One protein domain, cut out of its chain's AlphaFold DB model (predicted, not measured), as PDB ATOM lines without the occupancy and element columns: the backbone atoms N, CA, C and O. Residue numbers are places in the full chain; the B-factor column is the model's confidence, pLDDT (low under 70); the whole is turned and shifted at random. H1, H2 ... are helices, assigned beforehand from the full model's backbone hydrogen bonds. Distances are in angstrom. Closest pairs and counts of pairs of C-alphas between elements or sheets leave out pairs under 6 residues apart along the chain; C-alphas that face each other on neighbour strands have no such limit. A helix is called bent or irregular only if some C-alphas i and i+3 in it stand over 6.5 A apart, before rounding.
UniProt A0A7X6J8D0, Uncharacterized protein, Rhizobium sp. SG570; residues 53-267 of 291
ATOM      1  N   ARG A  53     247.066 187.412 206.516       73.50
ATOM      2  CA  ARG A  53     246.966 186.684 205.241       73.50
ATOM      3  C   ARG A  53     246.083 185.440 205.351       73.50
ATOM      4  O   ARG A  53     245.228 185.224 204.491       73.50
ATOM      5  N   ILE A  54     246.238 184.635 206.405       75.19
ATOM      6  CA  ILE A  54     245.425 183.427 206.629       75.19
ATOM      7  C   ILE A  54     243.949 183.787 206.838       75.19
ATOM      8  O   ILE A  54     243.066 183.116 206.292       75.19
ATOM      9  N   LYS A  55     243.661 184.830 207.624       81.00
ATOM     10  CA  LYS A  55     242.291 185.316 207.859       81.00
ATOM     11  C   LYS A  55     241.645 185.778 206.555       81.00
ATOM     12  O   LYS A  55     240.544 185.325 206.237       81.00
ATOM     13  N   THR A  56     242.361 186.577 205.775       80.69
ATOM     14  CA  THR A  56     241.925 187.074 204.467       80.69
ATOM     15  C   THR A  56     241.666 185.942 203.479       80.69
ATOM     16  O   THR A  56     240.583 185.860 202.901       80.69
ATOM     17  N   GLN A  57     242.601 184.998 203.355       83.31
ATOM     18  CA  GLN A  57     242.428 183.807 202.522       83.31
ATOM     19  C   GLN A  57     241.154 183.042 202.903       83.31
ATOM     20  O   GLN A  57     240.351 182.691 202.042       83.31
ATOM     21  N   ARG A  58     240.953 182.766 204.198       82.25
ATOM     22  CA  ARG A  58     239.770 182.029 204.672       82.25
ATOM     23  C   ARG A  58     238.479 182.782 204.382       82.25
ATOM     24  O   ARG A  58     237.477 182.152 204.055       82.25
ATOM     25  N   MET A  59     238.494 184.100 204.532       86.06
ATOM     26  CA  MET A  59     237.341 184.952 204.281       86.06
ATOM     27  C   MET A  59     236.940 184.940 202.795       86.06
ATOM     28  O   MET A  59     235.771 184.691 202.503       86.06
ATOM     29  N   LEU A  60     237.894 185.067 201.868       87.88
ATOM     30  CA  LEU A  60     237.632 184.968 200.424       87.88
ATOM     31  C   LEU A  60     237.166 183.563 200.011       87.88
ATOM     32  O   LEU A  60     236.131 183.419 199.359       87.88
ATOM     33  N   LEU A  61     237.834 182.509 200.493       86.69
ATOM     34  CA  LEU A  61     237.450 181.126 200.182       86.69
ATOM     35  C   LEU A  61     236.057 180.762 200.717       86.69
ATOM     36  O   LEU A  61     235.331 180.012 200.069       86.69
ATOM     37  N   ARG A  62     235.638 181.301 201.871       83.88
ATOM     38  CA  ARG A  62     234.264 181.122 202.387       83.88
ATOM     39  C   ARG A  62     233.206 181.732 201.472       83.88
ATOM     40  O   ARG A  62     232.087 181.233 201.444       83.88
ATOM     41  N   ARG A  63     233.560 182.777 200.723       85.94
ATOM     42  CA  ARG A  63     232.710 183.386 199.690       85.94
ATOM     43  C   ARG A  63     232.808 182.656 198.347       85.94
ATOM     44  O   ARG A  63     232.125 183.036 197.405       85.94
ATOM     45  N   GLY A  64     233.634 181.612 198.262       87.31
ATOM     46  CA  GLY A  64     233.887 180.873 197.030       87.31
ATOM     47  C   GLY A  64     234.790 181.616 196.048       87.31
ATOM     48  O   GLY A  64     234.733 181.309 194.865       87.31
ATOM     49  N   ILE A  65     235.597 182.574 196.512       91.31
ATOM     50  CA  ILE A  65     236.494 183.377 195.673       91.31
ATOM     51  C   ILE A  65     237.939 182.945 195.921       91.31
ATOM     52  O   ILE A  65     238.380 182.845 197.073       91.31
ATOM     53  N   LEU A  66     238.684 182.704 194.845       92.75
ATOM     54  CA  LEU A  66     240.115 182.450 194.906       92.75
ATOM     55  C   LEU A  66     240.872 183.740 195.263       92.75
ATOM     56  O   LEU A  66     240.664 184.781 194.637       92.75
ATOM     57  N   PRO A  67     241.740 183.704 196.286       91.50
ATOM     58  CA  PRO A  67     242.478 184.884 196.704       91.50
ATOM     59  C   PRO A  67     243.594 185.220 195.710       91.50
ATOM     60  O   PRO A  67     244.276 184.338 195.199       91.50
ATOM     61  N   SER A  68     243.806 186.507 195.463       93.50
ATOM     62  CA  SER A  68     244.962 187.052 194.738       93.50
ATOM     63  C   SER A  68     245.187 188.493 195.183       93.50
ATOM     64  O   SER A  68     244.249 189.110 195.703       93.50
ATOM     65  N   ASP A  69     246.383 189.042 194.976       90.06
ATOM     66  CA  ASP A  69     246.677 190.420 195.393       90.06
ATOM     67  C   ASP A  69     245.701 191.455 194.780       90.06
ATOM     68  O   ASP A  69     245.173 192.279 195.533       90.06
ATOM     69  N   PRO A  70     245.348 191.399 193.474       91.69
ATOM     70  CA  PRO A  70     244.365 192.324 192.892       91.69
ATOM     71  C   PRO A  70     242.944 192.146 193.449       91.69
ATOM     72  O   PRO A  70     242.257 193.123 193.728       91.69
ATOM     73  N   VAL A  71     242.508 190.902 193.687       90.88
ATOM     74  CA  VAL A  71     241.190 190.630 194.296       90.88
ATOM     75  C   VAL A  71     241.120 191.160 195.726       90.88
ATOM     76  O   VAL A  71     240.070 191.634 196.157       90.88
ATOM     77  N   LEU A  72     242.225 191.088 196.471       87.50
ATOM     78  CA  LEU A  72     242.292 191.631 197.820       87.50
ATOM     79  C   LEU A  72     242.147 193.158 197.822       87.50
ATOM     80  O   LEU A  72     241.360 193.671 198.614       87.50
ATOM     81  N   ALA A  73     242.845 193.853 196.920       85.75
ATOM     82  CA  ALA A  73     242.734 195.306 196.772       85.75
ATOM     83  C   ALA A  73     241.296 195.734 196.424       85.75
ATOM     84  O   ALA A  73     240.723 196.601 197.082       85.75
ATOM     85  N   LEU A  74     240.657 195.033 195.484       82.06
ATOM     86  CA  LEU A  74     239.253 195.267 195.133       82.06
ATOM     87  C   LEU A  74     238.298 195.001 196.299       82.06
ATOM     88  O   LEU A  74     237.322 195.726 196.491       82.06
ATOM     89  N   HIS A  75     238.565 193.967 197.100       70.75
ATOM     90  CA  HIS A  75     237.697 193.634 198.222       70.75
ATOM     91  C   HIS A  75     237.683 194.731 199.296       70.75
ATOM     92  O   HIS A  75     236.656 194.914 199.954       70.75
ATOM     93  N   THR A  76     238.788 195.457 199.464       64.75
ATOM     94  CA  THR A  76     238.890 196.560 200.426       64.75
ATOM     95  C   THR A  76     238.235 197.860 199.955       64.75
ATOM     96  O   THR A  76     237.981 198.718 200.795       64.75
ATOM     97  N   GLU A  77     237.932 198.011 198.658       54.19
ATOM     98  CA  GLU A  77     237.638 199.325 198.070       54.19
ATOM     99  C   GLU A  77     236.153 199.655 197.819       54.19
ATOM    100  O   GLU A  77     235.805 200.791 198.113       54.19
ATOM    101  N   GLN A  78     235.264 198.753 197.352       46.53
ATOM    102  CA  GLN A  78     233.782 198.934 197.289       46.53
ATOM    103  C   GLN A  78     233.076 197.844 196.437       46.53
ATOM    104  O   GLN A  78     233.683 197.251 195.554       46.53
ATOM    105  N   GLY A  79     231.756 197.658 196.633       59.03
ATOM    106  CA  GLY A  79     230.833 197.027 195.663       59.03
ATOM    107  C   GLY A  79     230.797 195.490 195.588       59.03
ATOM    108  O   GLY A  79     231.610 194.781 196.181       59.03
ATOM    109  N   ALA A  80     229.803 194.954 194.866       76.44
ATOM    110  CA  ALA A  80     229.775 193.538 194.496       76.44
ATOM    111  C   ALA A  80     230.908 193.261 193.492       76.44
ATOM    112  O   ALA A  80     231.018 193.945 192.479       76.44
ATOM    113  N   LEU A  81     231.761 192.279 193.792       86.81
ATOM    114  CA  LEU A  81     232.874 191.887 192.929       86.81
ATOM    115  C   LEU A  81     232.318 191.254 191.644       86.81
ATOM    116  O   LEU A  81     231.650 190.226 191.736       86.81
ATOM    117  N   THR A  82     232.615 191.841 190.481       92.12
ATOM    118  CA  THR A  82     232.189 191.314 189.174       92.12
ATOM    119  C   THR A  82     233.361 190.761 188.373       92.12
ATOM    120  O   THR A  82     234.515 191.159 188.563       92.12
ATOM    121  N   ALA A  83     233.075 189.857 187.436       94.38
ATOM    122  CA  ALA A  83     234.104 189.261 186.581       94.38
ATOM    123  C   ALA A  83     234.814 190.298 185.689       94.38
ATOM    124  O   ALA A  83     236.027 190.216 185.500       94.38
ATOM    125  N   ALA A  84     234.087 191.305 185.198       94.38
ATOM    126  CA  ALA A  84     234.656 192.376 184.381       94.38
ATOM    127  C   ALA A  84     235.644 193.254 185.172       94.38
ATOM    128  O   ALA A  84     236.744 193.531 184.693       94.38
ATOM    129  N   LEU A  85     235.295 193.621 186.413       93.75
ATOM    130  CA  LEU A  85     236.187 194.375 187.302       93.75
ATOM    131  C   LEU A  85     237.470 193.593 187.603       93.75
ATOM    132  O   LEU A  85     238.565 194.146 187.542       93.75
ATOM    133  N   VAL A  86     237.341 192.292 187.867       95.12
ATOM    134  CA  VAL A  86     238.488 191.412 188.119       95.12
ATOM    135  C   VAL A  86     239.385 191.295 186.881       95.12
ATOM    136  O   VAL A  86     240.604 191.397 187.003       95.12
ATOM    137  N   ALA A  87     238.810 191.135 185.685       96.75
ATOM    138  CA  ALA A  87     239.577 191.086 184.438       96.75
ATOM    139  C   ALA A  87     240.357 192.389 184.189       96.75
ATOM    140  O   ALA A  87     241.548 192.344 183.875       96.75
ATOM    141  N   ARG A  88     239.716 193.548 184.393       95.44
ATOM    142  CA  ARG A  88     240.348 194.870 184.280       95.44
ATOM    143  C   ARG A  88     241.560 195.005 185.202       95.44
ATOM    144  O   ARG A  88     242.629 195.419 184.757       95.44
ATOM    145  N   ASP A  89     241.406 194.645 186.471       95.31
ATOM    146  CA  ASP A  89     242.464 194.822 187.468       95.31
ATOM    147  C   ASP A  89     243.611 193.825 187.280       95.31
ATOM    148  O   ASP A  89     244.774 194.176 187.486       95.31
ATOM    149  N   TYR A  90     243.324 192.610 186.804       97.38
ATOM    150  CA  TYR A  90     244.375 191.693 186.362       97.38
ATOM    151  C   TYR A  90     245.144 192.232 185.157       97.38
ATOM    152  O   TYR A  90     246.374 192.173 185.171       97.38
ATOM    153  N   ALA A  91     244.464 192.814 184.164       97.44
ATOM    154  CA  ALA A  91     245.136 193.462 183.039       97.44
ATOM    155  C   ALA A  91     246.064 194.588 183.524       97.44
ATOM    156  O   ALA A  91     247.254 194.580 183.213       97.44
ATOM    157  N   ALA A  92     245.556 195.493 184.368       96.06
ATOM    158  CA  ALA A  92     246.339 196.593 184.928       96.06
ATOM    159  C   ALA A  92     247.540 196.098 185.753       96.06
ATOM    160  O   ALA A  92     248.645 196.639 185.654       96.06
ATOM    161  N   LYS A  93     247.360 195.031 186.544       95.56
ATOM    162  CA  LYS A  93     248.450 194.435 187.321       95.56
ATOM    163  C   LYS A  93     249.525 193.829 186.422       95.56
ATOM    164  O   LYS A  93     250.706 194.017 186.707       95.56
ATOM    165  N   LEU A  94     249.142 193.129 185.356       96.19
ATOM    166  CA  LEU A  94     250.088 192.553 184.397       96.19
ATOM    167  C   LEU A  94     250.831 193.641 183.613       96.19
ATOM    168  O   LEU A  94     252.049 193.551 183.477       96.19
ATOM    169  N   ASP A  95     250.145 194.710 183.205       96.06
ATOM    170  CA  ASP A  95     250.779 195.881 182.585       96.06
ATOM    171  C   ASP A  95     251.808 196.529 183.515       96.06
ATOM    172  O   ASP A  95     252.931 196.803 183.096       96.06
ATOM    173  N   SER A  96     251.484 196.695 184.804       94.31
ATOM    174  CA  SER A  96     252.429 197.253 185.787       94.31
ATOM    175  C   SER A  96     253.686 196.394 185.985       94.31
ATOM    176  O   SER A  96     254.706 196.893 186.453       94.31
ATOM    177  N   LYS A  97     253.620 195.106 185.618       90.94
ATOM    178  CA  LYS A  97     254.741 194.157 185.636       90.94
ATOM    179  C   LYS A  97     255.462 194.059 184.282       90.94
ATOM    180  O   LYS A  97     256.413 193.295 184.166       90.94
ATOM    181  N   GLY A  98     255.032 194.809 183.265       92.44
ATOM    182  CA  GLY A  98     255.605 194.768 181.916       92.44
ATOM    183  C   GLY A  98     255.121 193.596 181.052       92.44
ATOM    184  O   GLY A  98     255.717 193.322 180.016       92.44
ATOM    185  N   HIS A  99     254.047 192.904 181.442       92.31
ATOM    186  CA  HIS A  99     253.486 191.756 180.713       92.31
ATOM    187  C   HIS A  99     252.297 192.163 179.828       92.31
ATOM    188  O   HIS A  99     251.214 191.581 179.911       92.31
ATOM    189  N   SER A 100     252.472 193.187 178.988       92.38
ATOM    190  CA  SER A 100     251.365 193.790 178.229       92.38
ATOM    191  C   SER A 100     250.716 192.866 177.195       92.38
ATOM    192  O   SER A 100     249.513 192.990 176.946       92.38
ATOM    193  N   ASP A 101     251.471 191.920 176.630       90.25
ATOM    194  CA  ASP A 101     250.928 190.917 175.706       90.25
ATOM    195  C   ASP A 101     249.954 189.967 176.415       90.25
ATOM    196  O   ASP A 101     248.878 189.676 175.892       90.25
ATOM    197  N   ASP A 102     250.284 189.540 177.635       93.94
ATOM    198  CA  ASP A 102     249.398 188.704 178.448       93.94
ATOM    199  C   ASP A 102     248.230 189.519 179.026       93.94
ATOM    200  O   ASP A 102     247.106 189.022 179.110       93.94
ATOM    201  N   ALA A 103     248.453 190.797 179.358       96.25
ATOM    202  CA  ALA A 103     247.399 191.711 179.800       96.25
ATOM    203  C   ALA A 103     246.303 191.899 178.736       96.25
ATOM    204  O   ALA A 103     245.132 192.068 179.082       96.25
ATOM    205  N   ARG A 104     246.655 191.831 177.442       95.38
ATOM    206  CA  ARG A 104     245.695 191.950 176.334       95.38
ATOM    207  C   ARG A 104     244.581 190.904 176.417       95.38
ATOM    208  O   ARG A 104     243.424 191.268 176.227       95.38
ATOM    209  N   ILE A 105     244.906 189.664 176.784       95.69
ATOM    210  CA  ILE A 105     243.937 188.559 176.900       95.69
ATOM    211  C   ILE A 105     242.821 188.927 177.893       95.69
ATOM    212  O   ILE A 105     241.637 188.741 177.624       95.69
ATOM    213  N   PHE A 106     243.176 189.537 179.026       97.62
ATOM    214  CA  PHE A 106     242.199 189.975 180.025       97.62
ATOM    215  C   PHE A 106     241.312 191.117 179.525       97.62
ATOM    216  O   PHE A 106     240.111 191.117 179.801       97.62
ATOM    217  N   ARG A 107     241.872 192.063 178.760       96.25
ATOM    218  CA  ARG A 107     241.088 193.148 178.143       96.25
ATOM    219  C   ARG A 107     240.092 192.615 177.113       96.25
ATOM    220  O   ARG A 107     239.006 193.169 176.996       96.25
ATOM    221  N   GLU A 108     240.438 191.542 176.405       94.50
ATOM    222  CA  GLU A 108     239.555 190.871 175.442       94.50
ATOM    223  C   GLU A 108     238.453 190.048 176.133       94.50
ATOM    224  O   GLU A 108     237.320 190.009 175.654       94.50
ATOM    225  N   ILE A 109     238.739 189.442 177.291       94.31
ATOM    226  CA  ILE A 109     237.739 188.698 178.078       94.31
ATOM    227  C   ILE A 109     236.767 189.637 178.809       94.31
ATOM    228  O   ILE A 109     235.600 189.287 178.986       94.31
ATOM    229  N   MET A 110     237.212 190.825 179.225       94.25
ATOM    230  CA  MET A 110     236.398 191.804 179.958       94.25
ATOM    231  C   MET A 110     235.014 192.076 179.325       94.25
ATOM    232  O   MET A 110     234.021 191.851 180.020       94.25
ATOM    233  N   PRO A 111     234.885 192.457 178.036       92.62
ATOM    234  CA  PRO A 111     233.574 192.688 177.423       92.62
ATOM    235  C   PRO A 111     232.713 191.417 177.355       92.62
ATOM    236  O   PRO A 111     231.493 191.498 177.437       92.62
ATOM    237  N   LEU A 112     233.314 190.224 177.256       91.00
ATOM    238  CA  LEU A 112     232.566 188.960 177.311       91.00
ATOM    239  C   LEU A 112     232.010 188.690 178.713       91.00
ATOM    240  O   LEU A 112     230.911 188.155 178.857       91.00
ATOM    241  N   ALA A 113     232.765 189.045 179.752       90.62
ATOM    242  CA  ALA A 113     232.326 188.926 181.136       90.62
ATOM    243  C   ALA A 113     231.155 189.874 181.453       90.62
ATOM    244  O   ALA A 113     230.240 189.477 182.172       90.62
ATOM    245  N   GLU A 114     231.134 191.076 180.868       92.25
ATOM    246  CA  GLU A 114     230.038 192.051 181.023       92.25
ATOM    247  C   GLU A 114     228.696 191.550 180.474       92.25
ATOM    248  O   GLU A 114     227.642 191.909 180.995       92.25
ATOM    249  N   LEU A 115     228.713 190.664 179.472       89.94
ATOM    250  CA  LEU A 115     227.498 190.048 178.922       89.94
ATOM    251  C   LEU A 115     226.821 189.063 179.896       89.94
ATOM    252  O   LEU A 115     225.712 188.604 179.626       89.94
ATOM    253  N   GLY A 116     227.480 188.691 180.999       84.81
ATOM    254  CA  GLY A 116     226.904 187.854 182.059       84.81
ATOM    255  C   GLY A 116     226.738 186.369 181.710       84.81
ATOM    256  O   GLY A 116     226.159 185.613 182.490       84.81
ATOM    257  N   ASN A 117     227.248 185.907 180.563       89.12
ATOM    258  CA  ASN A 117     227.129 184.509 180.144       89.12
ATOM    259  C   ASN A 117     228.298 183.655 180.658       89.12
ATOM    260  O   ASN A 117     229.254 183.382 179.930       89.12
ATOM    261  N   ALA A 118     228.192 183.192 181.906       91.31
ATOM    262  CA  ALA A 118     229.263 182.460 182.582       91.31
ATOM    263  C   ALA A 118     229.805 181.274 181.766       91.31
ATOM    264  O   ALA A 118     231.014 181.137 181.603       91.31
ATOM    265  N   THR A 119     228.931 180.445 181.192       90.06
ATOM    266  CA  THR A 119     229.351 179.267 180.416       90.06
ATOM    267  C   THR A 119     230.177 179.642 179.186       90.06
ATOM    268  O   THR A 119     231.197 179.004 178.920       90.06
ATOM    269  N   HIS A 120     229.769 180.671 178.437       88.69
ATOM    270  CA  HIS A 120     230.513 181.103 177.249       88.69
ATOM    271  C   HIS A 120     231.846 181.739 177.633       88.69
ATOM    272  O   HIS A 120     232.872 181.386 177.053       88.69
ATOM    273  N   THR A 121     231.860 182.595 178.655       93.31
ATOM    274  CA  THR A 121     233.092 183.236 179.127       93.31
ATOM    275  C   THR A 121     234.096 182.198 179.633       93.31
ATOM    276  O   THR A 121     235.271 182.251 179.277       93.31
ATOM    277  N   LEU A 122     233.645 181.178 180.373       93.81
ATOM    278  CA  LEU A 122     234.506 180.073 180.810       93.81
ATOM    279  C   LEU A 122     235.102 179.301 179.625       93.81
ATOM    280  O   LEU A 122     236.288 178.971 179.647       93.81
ATOM    281  N   ARG A 123     234.318 179.037 178.572       91.62
ATOM    282  CA  ARG A 123     234.805 178.350 177.361       91.62
ATOM    283  C   ARG A 123     235.887 179.122 176.612       91.62
ATOM    284  O   ARG A 123     236.649 178.487 175.893       91.62
ATOM    285  N   VAL A 124     235.964 180.437 176.797       92.44
ATOM    286  CA  VAL A 124     237.059 181.272 176.283       92.44
ATOM    287  C   VAL A 124     238.264 181.235 177.224       92.44
ATOM    288  O   VAL A 124     239.384 181.036 176.771       92.44
ATOM    289  N   ILE A 125     238.050 181.339 178.540       95.75
ATOM    290  CA  ILE A 125     239.146 181.413 179.520       95.75
ATOM    291  C   ILE A 125     239.992 180.128 179.568       95.75
ATOM    292  O   ILE A 125     241.218 180.207 179.602       95.75
ATOM    293  N   TYR A 126     239.381 178.936 179.598       94.50
ATOM    294  CA  TYR A 126     240.148 177.686 179.767       94.50
ATOM    295  C   TYR A 126     241.166 177.412 178.645       94.50
ATOM    296  O   TYR A 126     242.294 177.038 178.969       94.50
ATOM    297  N   PRO A 127     240.830 177.603 177.356       92.50
ATOM    298  CA  PRO A 127     241.818 177.559 176.281       92.50
ATOM    299  C   PRO A 127     242.991 178.525 176.473       92.50
ATOM    300  O   PRO A 127     244.128 178.137 176.219       92.50
ATOM    301  N   GLU A 128     242.745 179.740 176.968       94.69
ATOM    302  CA  GLU A 128     243.814 180.714 177.228       94.69
ATOM    303  C   GLU A 128     244.749 180.260 178.354       94.69
ATOM    304  O   GLU A 128     245.966 180.416 178.247       94.69
ATOM    305  N   ILE A 129     244.217 179.614 179.399       94.88
ATOM    306  CA  ILE A 129     245.042 179.020 180.467       94.88
ATOM    307  C   ILE A 129     246.018 177.989 179.874       94.88
ATOM    308  O   ILE A 129     247.211 178.001 180.181       94.88
ATOM    309  N   GLU A 130     245.522 177.115 178.997       90.81
ATOM    310  CA  GLU A 130     246.327 176.090 178.320       90.81
ATOM    311  C   GLU A 130     247.353 176.706 177.360       90.81
ATOM    312  O   GLU A 130     248.493 176.245 177.283       90.81
ATOM    313  N   ALA A 131     246.972 177.761 176.636       90.12
ATOM    314  CA  ALA A 131     247.862 178.469 175.722       90.12
ATOM    315  C   ALA A 131     249.025 179.139 176.469       90.12
ATOM    316  O   ALA A 131     250.173 179.042 176.032       90.12
ATOM    317  N   VAL A 132     248.749 179.768 177.614       90.31
ATOM    318  CA  VAL A 132     249.763 180.354 178.504       90.31
ATOM    319  C   VAL A 132     250.707 179.274 179.038       90.31
ATOM    320  O   VAL A 132     251.925 179.431 178.953       90.31
ATOM    321  N   ALA A 133     250.168 178.153 179.527       86.25
ATOM    322  CA  ALA A 133     250.977 177.042 180.026       86.25
ATOM    323  C   ALA A 133     251.882 176.453 178.936       86.25
ATOM    324  O   ALA A 133     253.070 176.220 179.159       86.25
ATOM    325  N   ARG A 134     251.348 176.272 177.723       84.31
ATOM    326  CA  ARG A 134     252.134 175.802 176.580       84.31
ATOM    327  C   ARG A 134     253.276 176.756 176.254       84.31
ATOM    328  O   ARG A 134     254.419 176.311 176.178       84.31
ATOM    329  N   ARG A 135     252.967 178.048 176.128       84.94
ATOM    330  CA  ARG A 135     253.919 179.093 175.738       84.94
ATOM    331  C   ARG A 135     255.069 179.238 176.726       84.94
ATOM    332  O   ARG A 135     256.207 179.357 176.303       84.94
ATOM    333  N   TYR A 136     254.782 179.255 178.028       83.12
ATOM    334  CA  TYR A 136     255.796 179.562 179.042       83.12
ATOM    335  C   TYR A 136     256.431 178.342 179.693       83.12
ATOM    336  O   TYR A 136     257.459 178.492 180.353       83.12
ATOM    337  N   MET A 137     255.843 177.156 179.527       76.50
ATOM    338  CA  MET A 137     256.279 175.963 180.252       76.50
ATOM    339  C   MET A 137     256.611 174.806 179.313       76.50
ATOM    340  O   MET A 137     257.719 174.279 179.378       76.50
ATOM    341  N   TYR A 138     255.681 174.414 178.433       74.88
ATOM    342  CA  TYR A 138     255.869 173.211 177.608       74.88
ATOM    343  C   TYR A 138     256.863 173.441 176.467       74.88
ATOM    344  O   TYR A 138     257.753 172.624 176.249       74.88
ATOM    345  N   GLU A 139     256.714 174.543 175.730       67.56
ATOM    346  CA  GLU A 139     257.526 174.829 174.539       67.56
ATOM    347  C   GLU A 139     258.900 175.403 174.890       67.56
ATOM    348  O   GLU A 139     259.884 175.146 174.201       67.56
ATOM    349  N   THR A 140     258.989 176.156 175.982       61.72
ATOM    350  CA  THR A 140     260.220 176.830 176.415       61.72
ATOM    351  C   THR A 140     261.186 175.916 177.168       61.72
ATOM    352  O   THR A 140     262.325 176.322 177.402       61.72
ATOM    353  N   GLY A 141     260.772 174.702 177.560       55.03
ATOM    354  CA  GLY A 141     261.648 173.720 178.218       55.03
ATOM    355  C   GLY A 141     262.259 174.229 179.526       55.03
ATOM    356  O   GLY A 141     263.351 173.826 179.918       55.03
ATOM    357  N   VAL A 142     261.571 175.153 180.199       54.66
ATOM    358  CA  VAL A 142     262.039 175.861 181.405       54.66
ATOM    359  C   VAL A 142     262.281 174.910 182.588       54.66
ATOM    360  O   VAL A 142     262.897 175.258 183.593       54.66
ATOM    361  N   THR A 143     261.839 173.665 182.447       57.44
ATOM    362  CA  THR A 143     262.185 172.519 183.283       57.44
ATOM    363  C   THR A 143     261.923 171.298 182.399       57.44
ATOM    364  O   THR A 143     260.755 171.017 182.119       57.44
ATOM    365  N   ASP A 144     262.956 170.614 181.877       51.97
ATOM    366  CA  ASP A 144     262.739 169.384 181.094       51.97
ATOM    367  C   ASP A 144     261.904 168.414 181.949       51.97
ATOM    368  O   ASP A 144     262.376 167.904 182.964       51.97
ATOM    369  N   GLY A 145     260.634 168.220 181.581       55.25
ATOM    370  CA  GLY A 145     259.705 167.348 182.303       55.25
ATOM    371  C   GLY A 145     258.358 167.954 182.699       55.25
ATOM    372  O   GLY A 145     257.471 167.171 183.023       55.25
ATOM    373  N   ILE A 146     258.142 169.279 182.642       67.25
ATOM    374  CA  ILE A 146     256.782 169.834 182.818       67.25
ATOM    375  C   ILE A 146     255.995 169.632 181.527       67.25
ATOM    376  O   ILE A 146     256.220 170.310 180.527       67.25
ATOM    377  N   THR A 147     255.043 168.708 181.563       67.19
ATOM    378  CA  THR A 147     254.204 168.348 180.410       67.19
ATOM    379  C   THR A 147     252.729 168.677 180.611       67.19
ATOM    380  O   THR A 147     251.942 168.588 179.670       67.19
ATOM    381  N   SER A 148     252.331 169.069 181.827       73.81
ATOM    382  CA  SER A 148     250.958 169.485 182.121       73.81
ATOM    383  C   SER A 148     250.867 170.544 183.226       73.81
ATOM    384  O   SER A 148     251.781 170.719 184.031       73.81
ATOM    385  N   LEU A 149     249.727 171.245 183.285       78.31
ATOM    386  CA  LEU A 149     249.422 172.286 184.277       78.31
ATOM    387  C   LEU A 149     249.477 171.778 185.722       78.31
ATOM    388  O   LEU A 149     249.843 172.522 186.620       78.31
ATOM    389  N   VAL A 150     249.165 170.501 185.959       73.06
ATOM    390  CA  VAL A 150     249.226 169.897 187.303       73.06
ATOM    391  C   VAL A 150     250.672 169.796 187.810       73.06
ATOM    392  O   VAL A 150     250.931 169.796 189.013       73.06
ATOM    393  N   GLU A 151     251.652 169.720 186.906       73.19
ATOM    394  CA  GLU A 151     253.065 169.561 187.280       73.19
ATOM    395  C   GLU A 151     253.701 170.872 187.742       73.19
ATOM    396  O   GLU A 151     254.654 170.860 188.519       73.19
ATOM    397  N   MET A 152     253.107 171.999 187.351       78.19
ATOM    398  CA  MET A 152     253.490 173.359 187.731       78.19
ATOM    399  C   MET A 152     253.606 173.538 189.245       78.19
ATOM    400  O   MET A 152     254.565 174.137 189.726       78.19
ATOM    401  N   ARG A 153     252.659 172.987 190.020       79.25
ATOM    402  CA  ARG A 153     252.699 173.089 191.485       79.25
ATOM    403  C   ARG A 153     253.919 172.395 192.080       79.25
ATOM    404  O   ARG A 153     254.444 172.860 193.086       79.25
ATOM    405  N   PHE A 154     254.342 171.288 191.479       74.38
ATOM    406  CA  PHE A 154     255.508 170.542 191.943       74.38
ATOM    407  C   PHE A 154     256.792 171.280 191.587       74.38
ATOM    408  O   PHE A 154     257.594 171.520 192.480       74.38
ATOM    409  N   ALA A 155     256.911 171.767 190.352       76.56
ATOM    410  CA  ALA A 155     258.062 172.560 189.929       76.56
ATOM    411  C   ALA A 155     258.260 173.827 190.780       76.56
ATOM    412  O   ALA A 155     259.375 174.138 191.190       76.56
ATOM    413  N   ILE A 156     257.173 174.531 191.111       79.88
ATOM    414  CA  ILE A 156     257.230 175.694 192.008       79.88
ATOM    415  C   ILE A 156     257.610 175.293 193.439       79.88
ATOM    416  O   ILE A 156     258.364 176.013 194.093       79.88
ATOM    417  N   GLY A 157     257.123 174.147 193.922       74.12
ATOM    418  CA  GLY A 157     257.536 173.597 195.215       74.12
ATOM    419  C   GLY A 157     259.035 173.283 195.269       74.12
ATOM    420  O   GLY A 157     259.687 173.602 196.261       74.12
ATOM    421  N   ASP A 158     259.595 172.732 194.193       75.12
ATOM    422  CA  ASP A 158     261.027 172.430 194.102       75.12
ATOM    423  C   ASP A 158     261.878 173.705 194.078       75.12
ATOM    424  O   ASP A 158     262.875 173.789 194.794       75.12
ATOM    425  N   LEU A 159     261.462 174.728 193.321       75.38
ATOM    426  CA  LEU A 159     262.143 176.030 193.301       75.38
ATOM    427  C   LEU A 159     262.126 176.717 194.668       75.38
ATOM    428  O   LEU A 159     263.119 177.319 195.071       75.38
ATOM    429  N   GLN A 160     261.026 176.601 195.410       73.06
ATOM    430  CA  GLN A 160     260.945 177.146 196.761       73.06
ATOM    431  C   GLN A 160     261.973 176.492 197.699       73.06
ATOM    432  O   GLN A 160     262.613 177.170 198.499       73.06
ATOM    433  N   ASN A 161     262.166 175.179 197.580       68.81
ATOM    434  CA  ASN A 161     263.126 174.447 198.403       68.81
ATOM    435  C   ASN A 161     264.590 174.721 198.019       68.81
ATOM    436  O   ASN A 161     265.488 174.352 198.772       68.81
ATOM    437  N   ASP A 162     264.838 175.366 196.876       69.56
ATOM    438  CA  ASP A 162     266.189 175.627 196.386       69.56
ATOM    439  C   ASP A 162     266.901 176.734 197.172       69.56
ATOM    440  O   ASP A 162     268.061 176.594 197.559       69.56
ATOM    441  N   SER A 163     266.212 177.852 197.436       72.62
ATOM    442  CA  SER A 163     266.764 178.926 198.263       72.62
ATOM    443  C   SER A 163     265.704 179.842 198.881       72.62
ATOM    444  O   SER A 163     264.602 180.040 198.360       72.62
ATOM    445  N   LEU A 164     266.090 180.494 199.984       68.56
ATOM    446  CA  LEU A 164     265.285 181.540 200.621       68.56
ATOM    447  C   LEU A 164     265.054 182.750 199.699       68.56
ATOM    448  O   LEU A 164     263.999 183.374 199.781       68.56
ATOM    449  N   GLY A 165     266.010 183.072 198.818       70.56
ATOM    450  CA  GLY A 165     265.891 184.177 197.861       70.56
ATOM    451  C   GLY A 165     264.793 183.926 196.827       70.56
ATOM    452  O   GLY A 165     263.895 184.751 196.676       70.56
ATOM    453  N   VAL A 166     264.805 182.741 196.211       74.75
ATOM    454  CA  VAL A 166     263.778 182.300 195.250       74.75
ATOM    455  C   VAL A 166     262.405 182.222 195.923       74.75
ATOM    456  O   VAL A 166     261.408 182.684 195.370       74.75
ATOM    457  N   THR A 167     262.343 181.727 197.164       70.06
ATOM    458  CA  THR A 167     261.102 181.722 197.959       70.06
ATOM    459  C   THR A 167     260.546 183.129 198.182       70.06
ATOM    460  O   THR A 167     259.342 183.352 198.043       70.06
ATOM    461  N   ALA A 168     261.404 184.082 198.550       69.62
ATOM    462  CA  ALA A 168     260.996 185.461 198.789       69.62
ATOM    463  C   ALA A 168     260.503 186.132 197.500       69.62
ATOM    464  O   ALA A 168     259.480 186.816 197.524       69.62
ATOM    465  N   GLU A 169     261.181 185.898 196.377       77.31
ATOM    466  CA  GLU A 169     260.780 186.440 195.080       77.31
ATOM    467  C   GLU A 169     259.447 185.857 194.588       77.31
ATOM    468  O   GLU A 169     258.574 186.595 194.121       77.31
ATOM    469  N   LEU A 170     259.237 184.553 194.773       79.00
ATOM    470  CA  LEU A 170     257.977 183.883 194.455       79.00
ATOM    471  C   LEU A 170     256.802 184.477 195.248       79.00
ATOM    472  O   LEU A 170     255.741 184.755 194.690       79.00
ATOM    473  N   LEU A 171     256.989 184.707 196.551       74.00
ATOM    474  CA  LEU A 171     255.962 185.306 197.408       74.00
ATOM    475  C   LEU A 171     255.729 186.791 197.107       74.00
ATOM    476  O   LEU A 171     254.603 187.258 197.247       74.00
ATOM    477  N   ALA A 172     256.764 187.523 196.688       78.44
ATOM    478  CA  ALA A 172     256.633 188.908 196.230       78.44
ATOM    479  C   ALA A 172     255.901 189.009 194.882       78.44
ATOM    480  O   ALA A 172     255.283 190.029 194.575       78.44
ATOM    481  N   THR A 173     255.973 187.949 194.080       84.50
ATOM    482  CA  THR A 173     255.333 187.870 192.771       84.50
ATOM    483  C   THR A 173     253.815 187.725 192.893       84.50
ATOM    484  O   THR A 173     253.077 188.436 192.198       84.50
ATOM    485  N   GLU A 174     253.349 186.828 193.763       87.94
ATOM    486  CA  GLU A 174     251.939 186.706 194.139       87.94
ATOM    487  C   GLU A 174     251.792 186.014 195.495       87.94
ATOM    488  O   GLU A 174     252.185 184.856 195.685       87.94
ATOM    489  N   THR A 175     251.128 186.700 196.423       83.38
ATOM    490  CA  THR A 175     250.973 186.224 197.795       83.38
ATOM    491  C   THR A 175     250.239 184.888 197.866       83.38
ATOM    492  O   THR A 175     250.583 184.041 198.686       83.38
ATOM    493  N   PHE A 176     249.217 184.633 197.050       87.38
ATOM    494  CA  PHE A 176     248.345 183.458 197.214       87.38
ATOM    495  C   PHE A 176     248.647 182.292 196.267       87.38
ATOM    496  O   PHE A 176     247.837 181.370 196.127       87.38
ATOM    497  N   ILE A 177     249.836 182.291 195.663       84.88
ATOM    498  CA  ILE A 177     250.210 181.403 194.558       84.88
ATOM    499  C   ILE A 177     249.904 179.919 194.812       84.88
ATOM    500  O   ILE A 177     249.255 179.276 193.992       84.88
ATOM    501  N   PHE A 178     250.245 179.379 195.984       81.88
ATOM    502  CA  PHE A 178     250.045 177.958 196.285       81.88
ATOM    503  C   PHE A 178     248.577 177.548 196.356       81.88
ATOM    504  O   PHE A 178     248.211 176.496 195.836       81.88
ATOM    505  N   VAL A 179     247.719 178.373 196.962       84.62
ATOM    506  CA  VAL A 179     246.274 178.102 197.039       84.62
ATOM    507  C   VAL A 179     245.685 178.021 195.636       84.62
ATOM    508  O   VAL A 179     244.883 177.131 195.356       84.62
ATOM    509  N   ASN A 180     246.138 178.900 194.747       90.62
ATOM    510  CA  ASN A 180     245.672 178.938 193.371       90.62
ATOM    511  C   ASN A 180     246.246 177.797 192.529       90.62
ATOM    512  O   ASN A 180     245.520 177.226 191.725       90.62
ATOM    513  N   LEU A 181     247.486 177.369 192.774       86.38
ATOM    514  CA  LEU A 181     248.043 176.151 192.173       86.38
ATOM    515  C   LEU A 181     247.244 174.897 192.579       86.38
ATOM    516  O   LEU A 181     246.976 174.035 191.747       86.38
ATOM    517  N   PHE A 182     246.777 174.804 193.831       83.62
ATOM    518  CA  PHE A 182     245.837 173.745 194.235       83.62
ATOM    519  C   PHE A 182     244.478 173.852 193.526       83.62
ATOM    520  O   PHE A 182     243.842 172.829 193.263       83.62
ATOM    521  N   ALA A 183     244.024 175.068 193.227       89.06
ATOM    522  CA  ALA A 183     242.797 175.292 192.473       89.06
ATOM    523  C   ALA A 183     242.952 174.919 190.986       89.06
ATOM    524  O   ALA A 183     242.020 174.344 190.426       89.06
ATOM    525  N   ILE A 184     244.125 175.145 190.376       90.00
ATOM    526  CA  ILE A 184     244.471 174.629 189.038       90.00
ATOM    527  C   ILE A 184     244.403 173.100 189.050       90.00
ATOM    528  O   ILE A 184     243.650 172.521 188.269       90.00
ATOM    529  N   ASP A 185     245.085 172.437 189.991       84.06
ATOM    530  CA  ASP A 185     245.015 170.975 190.129       84.06
ATOM    531  C   ASP A 185     243.568 170.485 190.218       84.06
ATOM    532  O   ASP A 185     243.213 169.466 189.636       84.06
ATOM    533  N   TYR A 186     242.719 171.196 190.961       84.88
ATOM    534  CA  TYR A 186     241.307 170.858 191.095       84.88
ATOM    535  C   TYR A 186     240.520 171.047 189.788       84.88
ATOM    536  O   TYR A 186     239.767 170.152 189.398       84.88
ATOM    537  N   ALA A 187     240.709 172.173 189.095       89.31
ATOM    538  CA  ALA A 187     240.023 172.498 187.845       89.31
ATOM    539  C   ALA A 187     240.369 171.531 186.698       89.31
ATOM    540  O   ALA A 187     239.541 171.313 185.810       89.31
ATOM    541  N   TYR A 188     241.563 170.933 186.740       86.69
ATOM    542  CA  TYR A 188     242.110 170.039 185.714       86.69
ATOM    543  C   TYR A 188     242.098 168.553 186.109       86.69
ATOM    544  O   TYR A 188     242.668 167.712 185.415       86.69
ATOM    545  N   ARG A 189     241.427 168.185 187.208       79.12
ATOM    546  CA  ARG A 189     241.212 166.773 187.550       79.12
ATOM    547  C   ARG A 189     240.328 166.084 186.514       79.12
ATOM    548  O   ARG A 189     239.256 166.585 186.178       79.12
ATOM    549  N   ALA A 190     240.739 164.877 186.123       68.31
ATOM    550  CA  ALA A 190     239.977 163.997 185.237       68.31
ATOM    551  C   ALA A 190     238.621 163.567 185.833       68.31
ATOM    552  O   ALA A 190     237.656 163.372 185.099       68.31
ATOM    553  N   SER A 191     238.520 163.446 187.163       61.78
ATOM    554  CA  SER A 191     237.268 163.148 187.864       61.78
ATOM    555  C   SER A 191     237.173 163.882 189.207       61.78
ATOM    556  O   SER A 191     238.175 164.117 189.892       61.78
ATOM    557  N   TYR A 192     235.949 164.254 189.606       59.81
ATOM    558  CA  TYR A 192     235.677 164.752 190.955       59.81
ATOM    559  C   TYR A 192     235.771 163.594 191.944       59.81
ATOM    560  O   TYR A 192     234.780 162.932 192.244       59.81
ATOM    561  N   ASP A 193     236.965 163.350 192.465       49.03
ATOM    562  CA  ASP A 193     237.121 162.428 193.577       49.03
ATOM    563  C   ASP A 193     236.346 162.940 194.810       49.03
ATOM    564  O   ASP A 193     236.355 164.132 195.135       49.03
ATOM    565  N   THR A 194     235.653 162.036 195.501       48.47
ATOM    566  CA  THR A 194     234.646 162.330 196.544       48.47
ATOM    567  C   THR A 194     235.239 162.790 197.884       48.47
ATOM    568  O   THR A 194     234.507 163.021 198.854       48.47
ATOM    569  N   SER A 195     236.560 162.978 197.964       51.31
ATOM    570  CA  SER A 195     237.221 163.440 199.185       51.31
ATOM    571  C   SER A 195     236.760 164.857 199.596       51.31
ATOM    572  O   SER A 195     236.830 165.843 198.858       51.31
ATOM    573  N   LYS A 196     236.237 164.959 200.825       55.22
ATOM    574  CA  LYS A 196     235.304 166.019 201.262       55.22
ATOM    575  C   LYS A 196     235.893 167.429 201.454       55.22
ATOM    576  O   LYS A 196     235.121 168.382 201.543       55.22
ATOM    577  N   ARG A 197     237.219 167.600 201.570       53.97
ATOM    578  CA  ARG A 197     237.819 168.886 202.008       53.97
ATOM    579  C   ARG A 197     238.092 169.862 200.853       53.97
ATOM    580  O   ARG A 197     237.738 171.030 200.976       53.97
ATOM    581  N   GLY A 198     238.644 169.394 199.730       57.25
ATOM    582  CA  GLY A 198     238.941 170.245 198.564       57.25
ATOM    583  C   GLY A 198     237.684 170.760 197.858       57.25
ATOM    584  O   GLY A 198     237.613 171.929 197.495       57.25
ATOM    585  N   ARG A 199     236.640 169.923 197.780       64.25
ATOM    586  CA  ARG A 199     235.364 170.269 197.134       64.25
ATOM    587  C   ARG A 199     234.657 171.460 197.779       64.25
ATOM    588  O   ARG A 199     233.983 172.201 197.085       64.25
ATOM    589  N   ARG A 200     234.794 171.649 199.097       68.69
ATOM    590  CA  ARG A 200     234.174 172.787 199.799       68.69
ATOM    591  C   ARG A 200     234.912 174.095 199.527       68.69
ATOM    592  O   ARG A 200     234.265 175.101 199.281       68.69
ATOM    593  N   ALA A 201     236.245 174.072 199.571       68.94
ATOM    594  CA  ALA A 201     237.062 175.266 199.358       68.94
ATOM    595  C   ALA A 201     237.072 175.724 197.890       68.94
ATOM    596  O   ALA A 201     237.153 176.918 197.629       68.94
ATOM    597  N   PHE A 202     236.945 174.784 196.948       84.81
ATOM    598  CA  PHE A 202     236.969 175.040 195.506       84.81
ATOM    599  C   PHE A 202     235.630 174.726 194.827       84.81
ATOM    600  O   PHE A 202     235.582 174.407 193.644       84.81
ATOM    601  N   ALA A 203     234.519 174.817 195.567       82.38
ATOM    602  CA  ALA A 203     233.181 174.522 195.045       82.38
ATOM    603  C   ALA A 203     232.816 175.385 193.828       82.38
ATOM    604  O   ALA A 203     232.130 174.913 192.931       82.38
ATOM    605  N   LYS A 204     233.295 176.635 193.811       90.75
ATOM    606  CA  LYS A 204     233.080 177.619 192.743       90.75
ATOM    607  C   LYS A 204     234.219 177.662 191.725       90.75
ATOM    608  O   LYS A 204     234.295 178.588 190.929       90.75
ATOM    609  N   VAL A 205     235.132 176.695 191.746       91.69
ATOM    610  CA  VAL A 205     236.145 176.543 190.699       91.69
ATOM    611  C   VAL A 205     235.579 175.575 189.668       91.69
ATOM    612  O   VAL A 205     235.352 174.402 189.977       91.69
ATOM    613  N   ALA A 206     235.315 176.069 188.457       89.94
ATOM    614  CA  ALA A 206     234.790 175.230 187.390       89.94
ATOM    615  C   ALA A 206     235.804 174.132 187.017       89.94
ATOM    616  O   ALA A 206     237.022 174.310 187.106       89.94
ATOM    617  N   ASN A 207     235.306 172.962 186.628       88.62
ATOM    618  CA  ASN A 207     236.156 171.921 186.066       88.62
ATOM    619  C   ASN A 207     236.199 172.070 184.546       88.62
ATOM    620  O   ASN A 207     235.159 172.161 183.890       88.62
ATOM    621  N   ARG A 208     237.408 172.045 183.984       88.88
ATOM    622  CA  ARG A 208     237.646 172.202 182.546       88.88
ATOM    623  C   ARG A 208     236.845 171.201 181.716       88.88
ATOM    624  O   ARG A 208     236.255 171.583 180.713       88.88
ATOM    625  N   HIS A 209     236.809 169.924 182.106       84.81
ATOM    626  CA  HIS A 209     236.104 168.903 181.328       84.81
ATOM    627  C   HIS A 209     234.599 169.169 181.273       84.81
ATOM    628  O   HIS A 209     234.001 169.001 180.214       84.81
ATOM    629  N   GLN A 210     233.994 169.645 182.364       85.12
ATOM    630  CA  GLN A 210     232.581 170.037 182.361       85.12
ATOM    631  C   GLN A 210     232.321 171.237 181.446       85.12
ATOM    632  O   GLN A 210     231.391 171.197 180.641       85.12
ATOM    633  N   VAL A 211     233.181 172.260 181.502       87.62
ATOM    634  CA  VAL A 211     233.076 173.456 180.646       87.62
ATOM    635  C   VAL A 211     233.204 173.099 179.157       87.62
ATOM    636  O   VAL A 211     232.406 173.565 178.335       87.62
ATOM    637  N   CYS A 212     234.176 172.251 178.805       81.44
ATOM    638  CA  CYS A 212     234.463 171.869 177.420       81.44
ATOM    639  C   CYS A 212     233.466 170.853 176.847       81.44
ATOM    640  O   CYS A 212     233.070 170.986 175.693       81.44
ATOM    641  N   HIS A 213     233.056 169.846 177.624       80.31
ATOM    642  CA  HIS A 213     232.241 168.729 177.125       80.31
ATOM    643  C   HIS A 213     230.746 168.855 177.441       80.31
ATOM    644  O   HIS A 213     229.958 168.067 176.930       80.31
ATOM    645  N   GLY A 214     230.329 169.859 178.221       65.88
ATOM    646  CA  GLY A 214     228.916 170.224 178.353       65.88
ATOM    647  C   GLY A 214     228.067 169.214 179.126       65.88
ATOM    648  O   GLY A 214     226.956 168.901 178.713       65.88
ATOM    649  N   ILE A 215     228.571 168.716 180.256       62.97
ATOM    650  CA  ILE A 215     227.728 168.024 181.246       62.97
ATOM    651  C   ILE A 215     226.877 169.095 181.956       62.97
ATOM    652  O   ILE A 215     227.369 170.204 182.141       62.97
ATOM    653  N   SER A 216     225.621 168.816 182.342       61.88
ATOM    654  CA  SER A 216     224.736 169.828 182.951       61.88
ATOM    655  C   SER A 216     225.371 170.453 184.202       61.88
ATOM    656  O   SER A 216     225.501 169.793 185.237       61.88
ATOM    657  N   SER A 217     225.776 171.716 184.111       67.69
ATOM    658  CA  SER A 217     226.414 172.445 185.205       67.69
ATOM    659  C   SER A 217     225.921 173.886 185.237       67.69
ATOM    660  O   SER A 217     226.089 174.620 184.262       67.69
ATOM    661  N   ASP A 218     225.357 174.284 186.375       83.62
ATOM    662  CA  ASP A 218     224.890 175.645 186.641       83.62
ATOM    663  C   ASP A 218     226.075 176.516 187.090       83.62
ATOM    664  O   ASP A 218     226.400 176.604 188.278       83.62
ATOM    665  N   PHE A 219     226.772 177.120 186.124       89.69
ATOM    666  CA  PHE A 219     227.863 178.060 186.390       89.69
ATOM    667  C   PHE A 219     227.343 179.487 186.580       89.69
ATOM    668  O   PHE A 219     226.432 179.935 185.890       89.69
ATOM    669  N   ASP A 220     227.978 180.213 187.494       91.81
ATOM    670  CA  ASP A 220     227.670 181.604 187.835       91.81
ATOM    671  C   ASP A 220     228.921 182.496 187.742       91.81
ATOM    672  O   ASP A 220     230.021 182.032 187.430       91.81
ATOM    673  N   GLU A 221     228.757 183.785 188.033       92.75
ATOM    674  CA  GLU A 221     229.826 184.786 187.963       92.75
ATOM    675  C   GLU A 221     231.053 184.441 188.824       92.75
ATOM    676  O   GLU A 221     232.187 184.695 188.417       92.75
ATOM    677  N   MET A 222     230.864 183.785 189.973       93.19
ATOM    678  CA  MET A 222     231.983 183.394 190.837       93.19
ATOM    679  C   MET A 222     232.879 182.353 190.163       93.19
ATOM    680  O   MET A 222     234.092 182.356 190.370       93.19
ATOM    681  N   HIS A 223     232.312 181.494 189.309       94.88
ATOM    682  CA  HIS A 223     233.111 180.565 188.513       94.88
ATOM    683  C   HIS A 223     233.979 181.298 187.492       94.88
ATOM    684  O   HIS A 223     235.137 180.925 187.307       94.88
ATOM    685  N   VAL A 224     233.448 182.354 186.868       96.12
ATOM    686  CA  VAL A 224     234.194 183.189 185.915       96.12
ATOM    687  C   VAL A 224     235.329 183.925 186.620       96.12
ATOM    688  O   VAL A 224     236.464 183.859 186.156       96.12
ATOM    689  N   ILE A 225     235.053 184.552 187.770       96.06
ATOM    690  CA  ILE A 225     236.068 185.220 188.600       96.06
ATOM    691  C   ILE A 225     237.197 184.247 188.942       96.06
ATOM    692  O   ILE A 225     238.365 184.547 188.713       96.06
ATOM    693  N   ASN A 226     236.855 183.048 189.416       96.62
ATOM    694  CA  ASN A 226     237.860 182.052 189.764       96.62
ATOM    695  C   ASN A 226     238.664 181.587 188.547       96.62
ATOM    696  O   ASN A 226     239.874 181.429 188.660       96.62
ATOM    697  N   ALA A 227     238.038 181.402 187.381       97.06
ATOM    698  CA  ALA A 227     238.752 181.042 186.157       97.06
ATOM    699  C   ALA A 227     239.710 182.155 185.693       97.06
ATOM    700  O   ALA A 227     240.841 181.857 185.307       97.06
ATOM    701  N   LEU A 228     239.310 183.427 185.804       98.00
ATOM    702  CA  LEU A 228     240.194 184.576 185.574       98.00
ATOM    703  C   LEU A 228     241.387 184.563 186.535       98.00
ATOM    704  O   LEU A 228     242.518 184.791 186.107       98.00
ATOM    705  N   THR A 229     241.164 184.237 187.813       97.56
ATOM    706  CA  THR A 229     242.255 184.065 188.782       97.56
ATOM    707  C   THR A 229     243.204 182.944 188.359       97.56
ATOM    708  O   THR A 229     244.416 183.135 188.406       97.56
ATOM    709  N   LEU A 230     242.699 181.795 187.888       97.12
ATOM    710  CA  LEU A 230     243.560 180.710 187.392       97.12
ATOM    711  C   LEU A 230     244.407 181.147 186.187       97.12
ATOM    712  O   LEU A 230     245.595 180.826 186.137       97.12
ATOM    713  N   LEU A 231     243.828 181.902 185.246       97.50
ATOM    714  CA  LEU A 231     244.556 182.463 184.104       97.50
ATOM    715  C   LEU A 231     245.662 183.417 184.555       97.50
ATOM    716  O   LEU A 231     246.807 183.273 184.131       97.50
ATOM    717  N   TYR A 232     245.349 184.337 185.469       97.50
ATOM    718  CA  TYR A 232     246.318 185.308 185.979       97.50
ATOM    719  C   TYR A 232     247.492 184.600 186.661       97.50
ATOM    720  O   TYR A 232     248.652 184.897 186.385       97.50
ATOM    721  N   ILE A 233     247.198 183.594 187.484       95.50
ATOM    722  CA  ILE A 233     248.217 182.801 188.177       95.50
ATOM    723  C   ILE A 233     249.063 181.995 187.194       95.50
ATOM    724  O   ILE A 233     250.271 181.884 187.389       95.50
ATOM    725  N   SER A 234     248.464 181.483 186.118       94.31
ATOM    726  CA  SER A 234     249.192 180.768 185.064       94.31
ATOM    727  C   SER A 234     250.199 181.668 184.356       94.31
ATOM    728  O   SER A 234     251.336 181.252 184.146       94.31
ATOM    729  N   VAL A 235     249.829 182.920 184.065       94.50
ATOM    730  CA  VAL A 235     250.749 183.918 183.493       94.50
ATOM    731  C   VAL A 235     251.866 184.236 184.479       94.50
ATOM    732  O   VAL A 235     253.041 184.109 184.151       94.50
ATOM    733  N   VAL A 236     251.502 184.614 185.704       93.44
ATOM    734  CA  VAL A 236     252.450 185.059 186.732       93.44
ATOM    735  C   VAL A 236     253.489 183.983 187.043       93.44
ATOM    736  O   VAL A 236     254.684 184.264 187.104       93.44
ATOM    737  N   VAL A 237     253.047 182.738 187.199       90.12
ATOM    738  CA  VAL A 237     253.951 181.610 187.422       90.12
ATOM    739  C   VAL A 237     254.734 181.267 186.162       90.12
ATOM    740  O   VAL A 237     255.918 180.980 186.273       90.12
ATOM    741  N   GLY A 238     254.122 181.298 184.977       89.44
ATOM    742  CA  GLY A 238     254.829 181.047 183.721       89.44
ATOM    743  C   GLY A 238     256.016 181.995 183.540       89.44
ATOM    744  O   GLY A 238     257.131 181.546 183.287       89.44
ATOM    745  N   GLN A 239     255.800 183.289 183.778       89.69
ATOM    746  CA  GLN A 239     256.842 184.317 183.738       89.69
ATOM    747  C   GLN A 239     257.924 184.086 184.804       89.69
ATOM    748  O   GLN A 239     259.116 184.141 184.501       89.69
ATOM    749  N   PHE A 240     257.520 183.766 186.039       88.56
ATOM    750  CA  PHE A 240     258.462 183.428 187.109       88.56
ATOM    751  C   PHE A 240     259.329 182.221 186.740       88.56
ATOM    752  O   PHE A 240     260.548 182.262 186.884       88.56
ATOM    753  N   MET A 241     258.717 181.163 186.205       83.88
ATOM    754  CA  MET A 241     259.430 179.975 185.756       83.88
ATOM    755  C   MET A 241     260.413 180.330 184.642       83.88
ATOM    756  O   MET A 241     261.556 179.910 184.716       83.88
ATOM    757  N   VAL A 242     260.033 181.117 183.630       84.88
ATOM    758  CA  VAL A 242     260.968 181.513 182.555       84.88
ATOM    759  C   VAL A 242     262.236 182.177 183.110       84.88
ATOM    760  O   VAL A 242     263.314 181.986 182.546       84.88
ATOM    761  N   LYS A 243     262.111 182.921 184.214       84.50
ATOM    762  CA  LYS A 243     263.217 183.603 184.891       84.50
ATOM    763  C   LYS A 243     264.044 182.674 185.791       84.50
ATOM    764  O   LYS A 243     265.265 182.663 185.678       84.50
ATOM    765  N   GLU A 244     263.387 181.915 186.667       81.31
ATOM    766  CA  GLU A 244     264.014 181.177 187.783       81.31
ATOM    767  C   GLU A 244     264.055 179.648 187.578       81.31
ATOM    768  O   GLU A 244     264.686 178.912 188.336       81.31
ATOM    769  N   GLY A 245     263.369 179.134 186.560       73.38
ATOM    770  CA  GLY A 245     263.250 177.711 186.264       73.38
ATOM    771  C   GLY A 245     264.577 177.091 185.840       73.38
ATOM    772  O   GLY A 245     265.232 177.529 184.892       73.38
ATOM    773  N   LYS A 246     264.967 176.016 186.530       65.94
ATOM    774  CA  LYS A 246     266.147 175.227 186.175       65.94
ATOM    775  C   LYS A 246     265.863 174.406 184.919       65.94
ATOM    776  O   LYS A 246     265.102 173.441 184.957       65.94
ATOM    777  N   ARG A 247     266.549 174.725 183.820       58.69
ATOM    778  CA  ARG A 247     266.602 173.869 182.627       58.69
ATOM    779  C   ARG A 247     267.425 172.615 182.945       58.69
ATOM    780  O   ARG A 247     268.636 172.595 182.745       58.69
ATOM    781  N   PHE A 248     266.798 171.593 183.524       46.50
ATOM    782  CA  PHE A 248     267.416 170.269 183.633       46.50
ATOM    783  C   PHE A 248     267.556 169.653 182.238       46.50
ATOM    784  O   PHE A 248     266.797 170.020 181.356       46.50
ATOM    785  N   ALA A 249     268.522 168.757 182.025       46.88
ATOM    786  CA  ALA A 249     268.690 168.057 180.753       46.88
ATOM    787  C   ALA A 249     267.817 166.789 180.690       46.88
ATOM    788  O   ALA A 249     267.781 166.004 181.641       46.88
ATOM    789  N   LYS A 250     267.178 166.573 179.537       47.91
ATOM    790  CA  LYS A 250     266.241 165.501 179.135       47.91
ATOM    791  C   LYS A 250     266.587 164.044 179.483       47.91
ATOM    792  O   LYS A 250     265.738 163.177 179.293       47.91
ATOM    793  N   GLU A 251     267.790 163.725 179.956       44.16
ATOM    794  CA  GLU A 251     268.275 162.337 180.012       44.16
ATOM    795  C   GLU A 251     267.862 161.531 181.253       44.16
ATOM    796  O   GLU A 251     268.000 160.308 181.264       44.16
ATOM    797  N   ASN A 252     267.288 162.139 182.292       46.41
ATOM    798  CA  ASN A 252     266.922 161.378 183.487       46.41
ATOM    799  C   ASN A 252     265.483 160.848 183.425       46.41
ATOM    800  O   ASN A 252     264.574 161.424 184.010       46.41
ATOM    801  N   GLN A 253     265.275 159.662 182.842       48.75
ATOM    802  CA  GLN A 253     264.038 158.874 183.039       48.75
ATOM    803  C   GLN A 253     263.736 158.589 184.527       48.75
ATOM    804  O   GLN A 253     262.584 158.357 184.895       48.75
ATOM    805  N   LYS A 254     264.744 158.681 185.405       53.22
ATOM    806  CA  LYS A 254     264.564 158.671 186.866       53.22
ATOM    807  C   LYS A 254     263.737 159.859 187.375       53.22
ATOM    808  O   LYS A 254     263.093 159.719 188.402       53.22
ATOM    809  N   PHE A 255     263.684 160.976 186.648       49.69
ATOM    810  CA  PHE A 255     263.024 162.214 187.064       49.69
ATOM    811  C   PHE A 255     261.510 162.069 187.245       49.69
ATOM    812  O   PHE A 255     260.973 162.644 188.177       49.69
ATOM    813  N   ILE A 256     260.810 161.256 186.442       49.16
ATOM    814  CA  ILE A 256     259.366 161.012 186.645       49.16
ATOM    815  C   ILE A 256     259.127 160.250 187.961       49.16
ATOM    816  O   ILE A 256     258.193 160.560 188.702       49.16
ATOM    817  N   GLN A 257     259.996 159.287 188.288       54.94
ATOM    818  CA  GLN A 257     259.949 158.565 189.561       54.94
ATOM    819  C   GLN A 257     260.350 159.476 190.732       54.94
ATOM    820  O   GLN A 257     259.656 159.485 191.747       54.94
ATOM    821  N   THR A 258     261.392 160.299 190.569       55.12
ATOM    822  CA  THR A 258     261.834 161.297 191.554       55.12
ATOM    823  C   THR A 258     260.754 162.337 191.816       55.12
ATOM    824  O   THR A 258     260.429 162.562 192.972       55.12
ATOM    825  N   LEU A 259     260.114 162.868 190.771       49.12
ATOM    826  CA  LEU A 259     258.962 163.749 190.890       49.12
ATOM    827  C   LEU A 259     257.862 163.046 191.666       49.12
ATOM    828  O   LEU A 259     257.399 163.607 192.643       49.12
ATOM    829  N   SER A 260     257.458 161.824 191.289       52.91
ATOM    830  CA  SER A 260     256.390 161.086 191.987       52.91
ATOM    831  C   SER A 260     256.672 160.880 193.481       52.91
ATOM    832  O   SER A 260     255.761 161.047 194.295       52.91
ATOM    833  N   GLN A 261     257.932 160.615 193.836       56.94
ATOM    834  CA  GLN A 261     258.394 160.491 195.214       56.94
ATOM    835  C   GLN A 261     258.373 161.854 195.922       56.94
ATOM    836  O   GLN A 261     257.714 161.996 196.945       56.94
ATOM    837  N   GLN A 262     258.933 162.896 195.305       51.78
ATOM    838  CA  GLN A 262     258.874 164.279 195.792       51.78
ATOM    839  C   GLN A 262     257.423 164.772 195.958       51.78
ATOM    840  O   GLN A 262     257.114 165.486 196.912       51.78
ATOM    841  N   ARG A 263     256.482 164.347 195.094       51.47
ATOM    842  CA  ARG A 263     255.040 164.642 195.231       51.47
ATOM    843  C   ARG A 263     254.473 164.052 196.520       51.47
ATOM    844  O   ARG A 263     253.526 164.626 197.066       51.47
ATOM    845  N   SER A 264     254.972 162.894 196.945       58.53
ATOM    846  CA  SER A 264     254.598 162.246 198.203       58.53
ATOM    847  C   SER A 264     255.217 162.988 199.384       58.53
ATOM    848  O   SER A 264     254.485 163.437 200.266       58.53
ATOM    849  N   ASP A 265     256.523 163.241 199.320       53.09
ATOM    850  CA  ASP A 265     257.302 163.856 200.399       53.09
ATOM    851  C   ASP A 265     256.817 165.289 200.702       53.09
ATOM    852  O   ASP A 265     256.585 165.658 201.851       53.09
ATOM    853  N   ILE A 266     256.524 166.097 199.672       49.28
ATOM    854  CA  ILE A 266     255.982 167.459 199.837       49.28
ATOM    855  C   ILE A 266     254.559 167.438 200.423       49.28
ATOM    856  O   ILE A 266     254.171 168.342 201.170       49.28
ATOM    857  N   LYS A 267     253.731 166.435 200.091       51.84
ATOM    858  CA  LYS A 267     252.395 166.291 200.701       51.84
ATOM    859  C   LYS A 267     252.498 165.943 202.182       51.84
ATOM    860  O   LYS A 267     251.648 166.388 202.955       51.84
TER     861      LYS A 267
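This is residues 53 to 267 of the 291 residues of an uncharacterized protein of Rhizobium sp. SG570 (UniProt A0A7X6J8D0). Four long helices, H3, H4, H5 and H11, run side by side as a bundle, with H11 through the middle of the whole. Shorter helices cover the side of H11 away from H4 and H5: H7 and H8 pack on H11, H6 packs on H8, and H12 lies at the margin beside H6. The printed part has 215 residues with twelve named helices, H1 to H12 in that order, and no named strand: all helix. It is compact, with a radius of gyration of the C-alphas of 16.9 A, and spans 50 by 39 by 34 A.

Find C-alpha 53 at (246.966, 186.684, 205.241), where H1, residues 53 to 62, begins. Next come H2, residues 69 to 77, H3, residues 83 to 96, H4, residues 100 to 114, and H5, residues 118 to 138, 28.6 A long. H4 is irregular, but only just: C-alphas 108 and 111 are 6.6 A apart. Read on through H6, residues 149 to 162, H7, 164 to 173, H8, 177 to 187, H9, 196 to 201, and H10, 208 to 213. H11, residues 221 to 244, is 34.4 A long, and H12, residues 254 to 267, ends with C-alpha 267 at (252.395, 166.291, 200.701).

Start at the hub, H11, which touches five helices. Its closest C-alphas to H5 are Gly 238 and Tyr 136, 5.0 A, at a shallow tilt of 9 degrees, the same way. With residues 221 to 232 alone it touches H3, Ile 225 to Ala 83, 4.9 A between C-alphas. With residues 224 to 235 alone it only just touches H4, with 3 pairs of C-alphas within 8 A, the closest Val 235 and Asp 102, 7.1 A. H3 and H4 form a helical hairpin, C-alphas 91 and 103 closest at 4.3 A; H4 and H5 form another, C-alphas 112 and 121 closest at 6.0 A. H11 touches H8 at a steep tilt of 59 degrees, C-alphas 230 and 184 closest at 6.4 A, and H7 at 38 degrees, C-alphas 236 and 173 closest at 7.3 A. H6 touches H8, C-alphas 150 and 185 closest at 5.2 A, touches H7 only at the corner, and only just touches H12, with 3 pairs of C-alphas within 8 A. H2 touches H3 and H10 touches H5; H1 is near H2 and close to but not clearly touching H9. Every O i to N i+4 pair is within hydrogen-bond range in H1, H3, H7, H8, H10 and H11; the others have H2 4 of 5, H4 7 of 11, H5 15 of 17, H6 8 of 10, H12 9 of 10 and H9 0 of 2, with 1 of 3 O i to N i+3 pairs.

The two C-alphas farthest apart, Gly 79 and Glu 251, are 53.4 A apart. The printed part has no cut, and no link is long. Mean pLDDT of the printed part is 79.8; look for values under 70 at residues 190 to 201 and 246 to 267, among others.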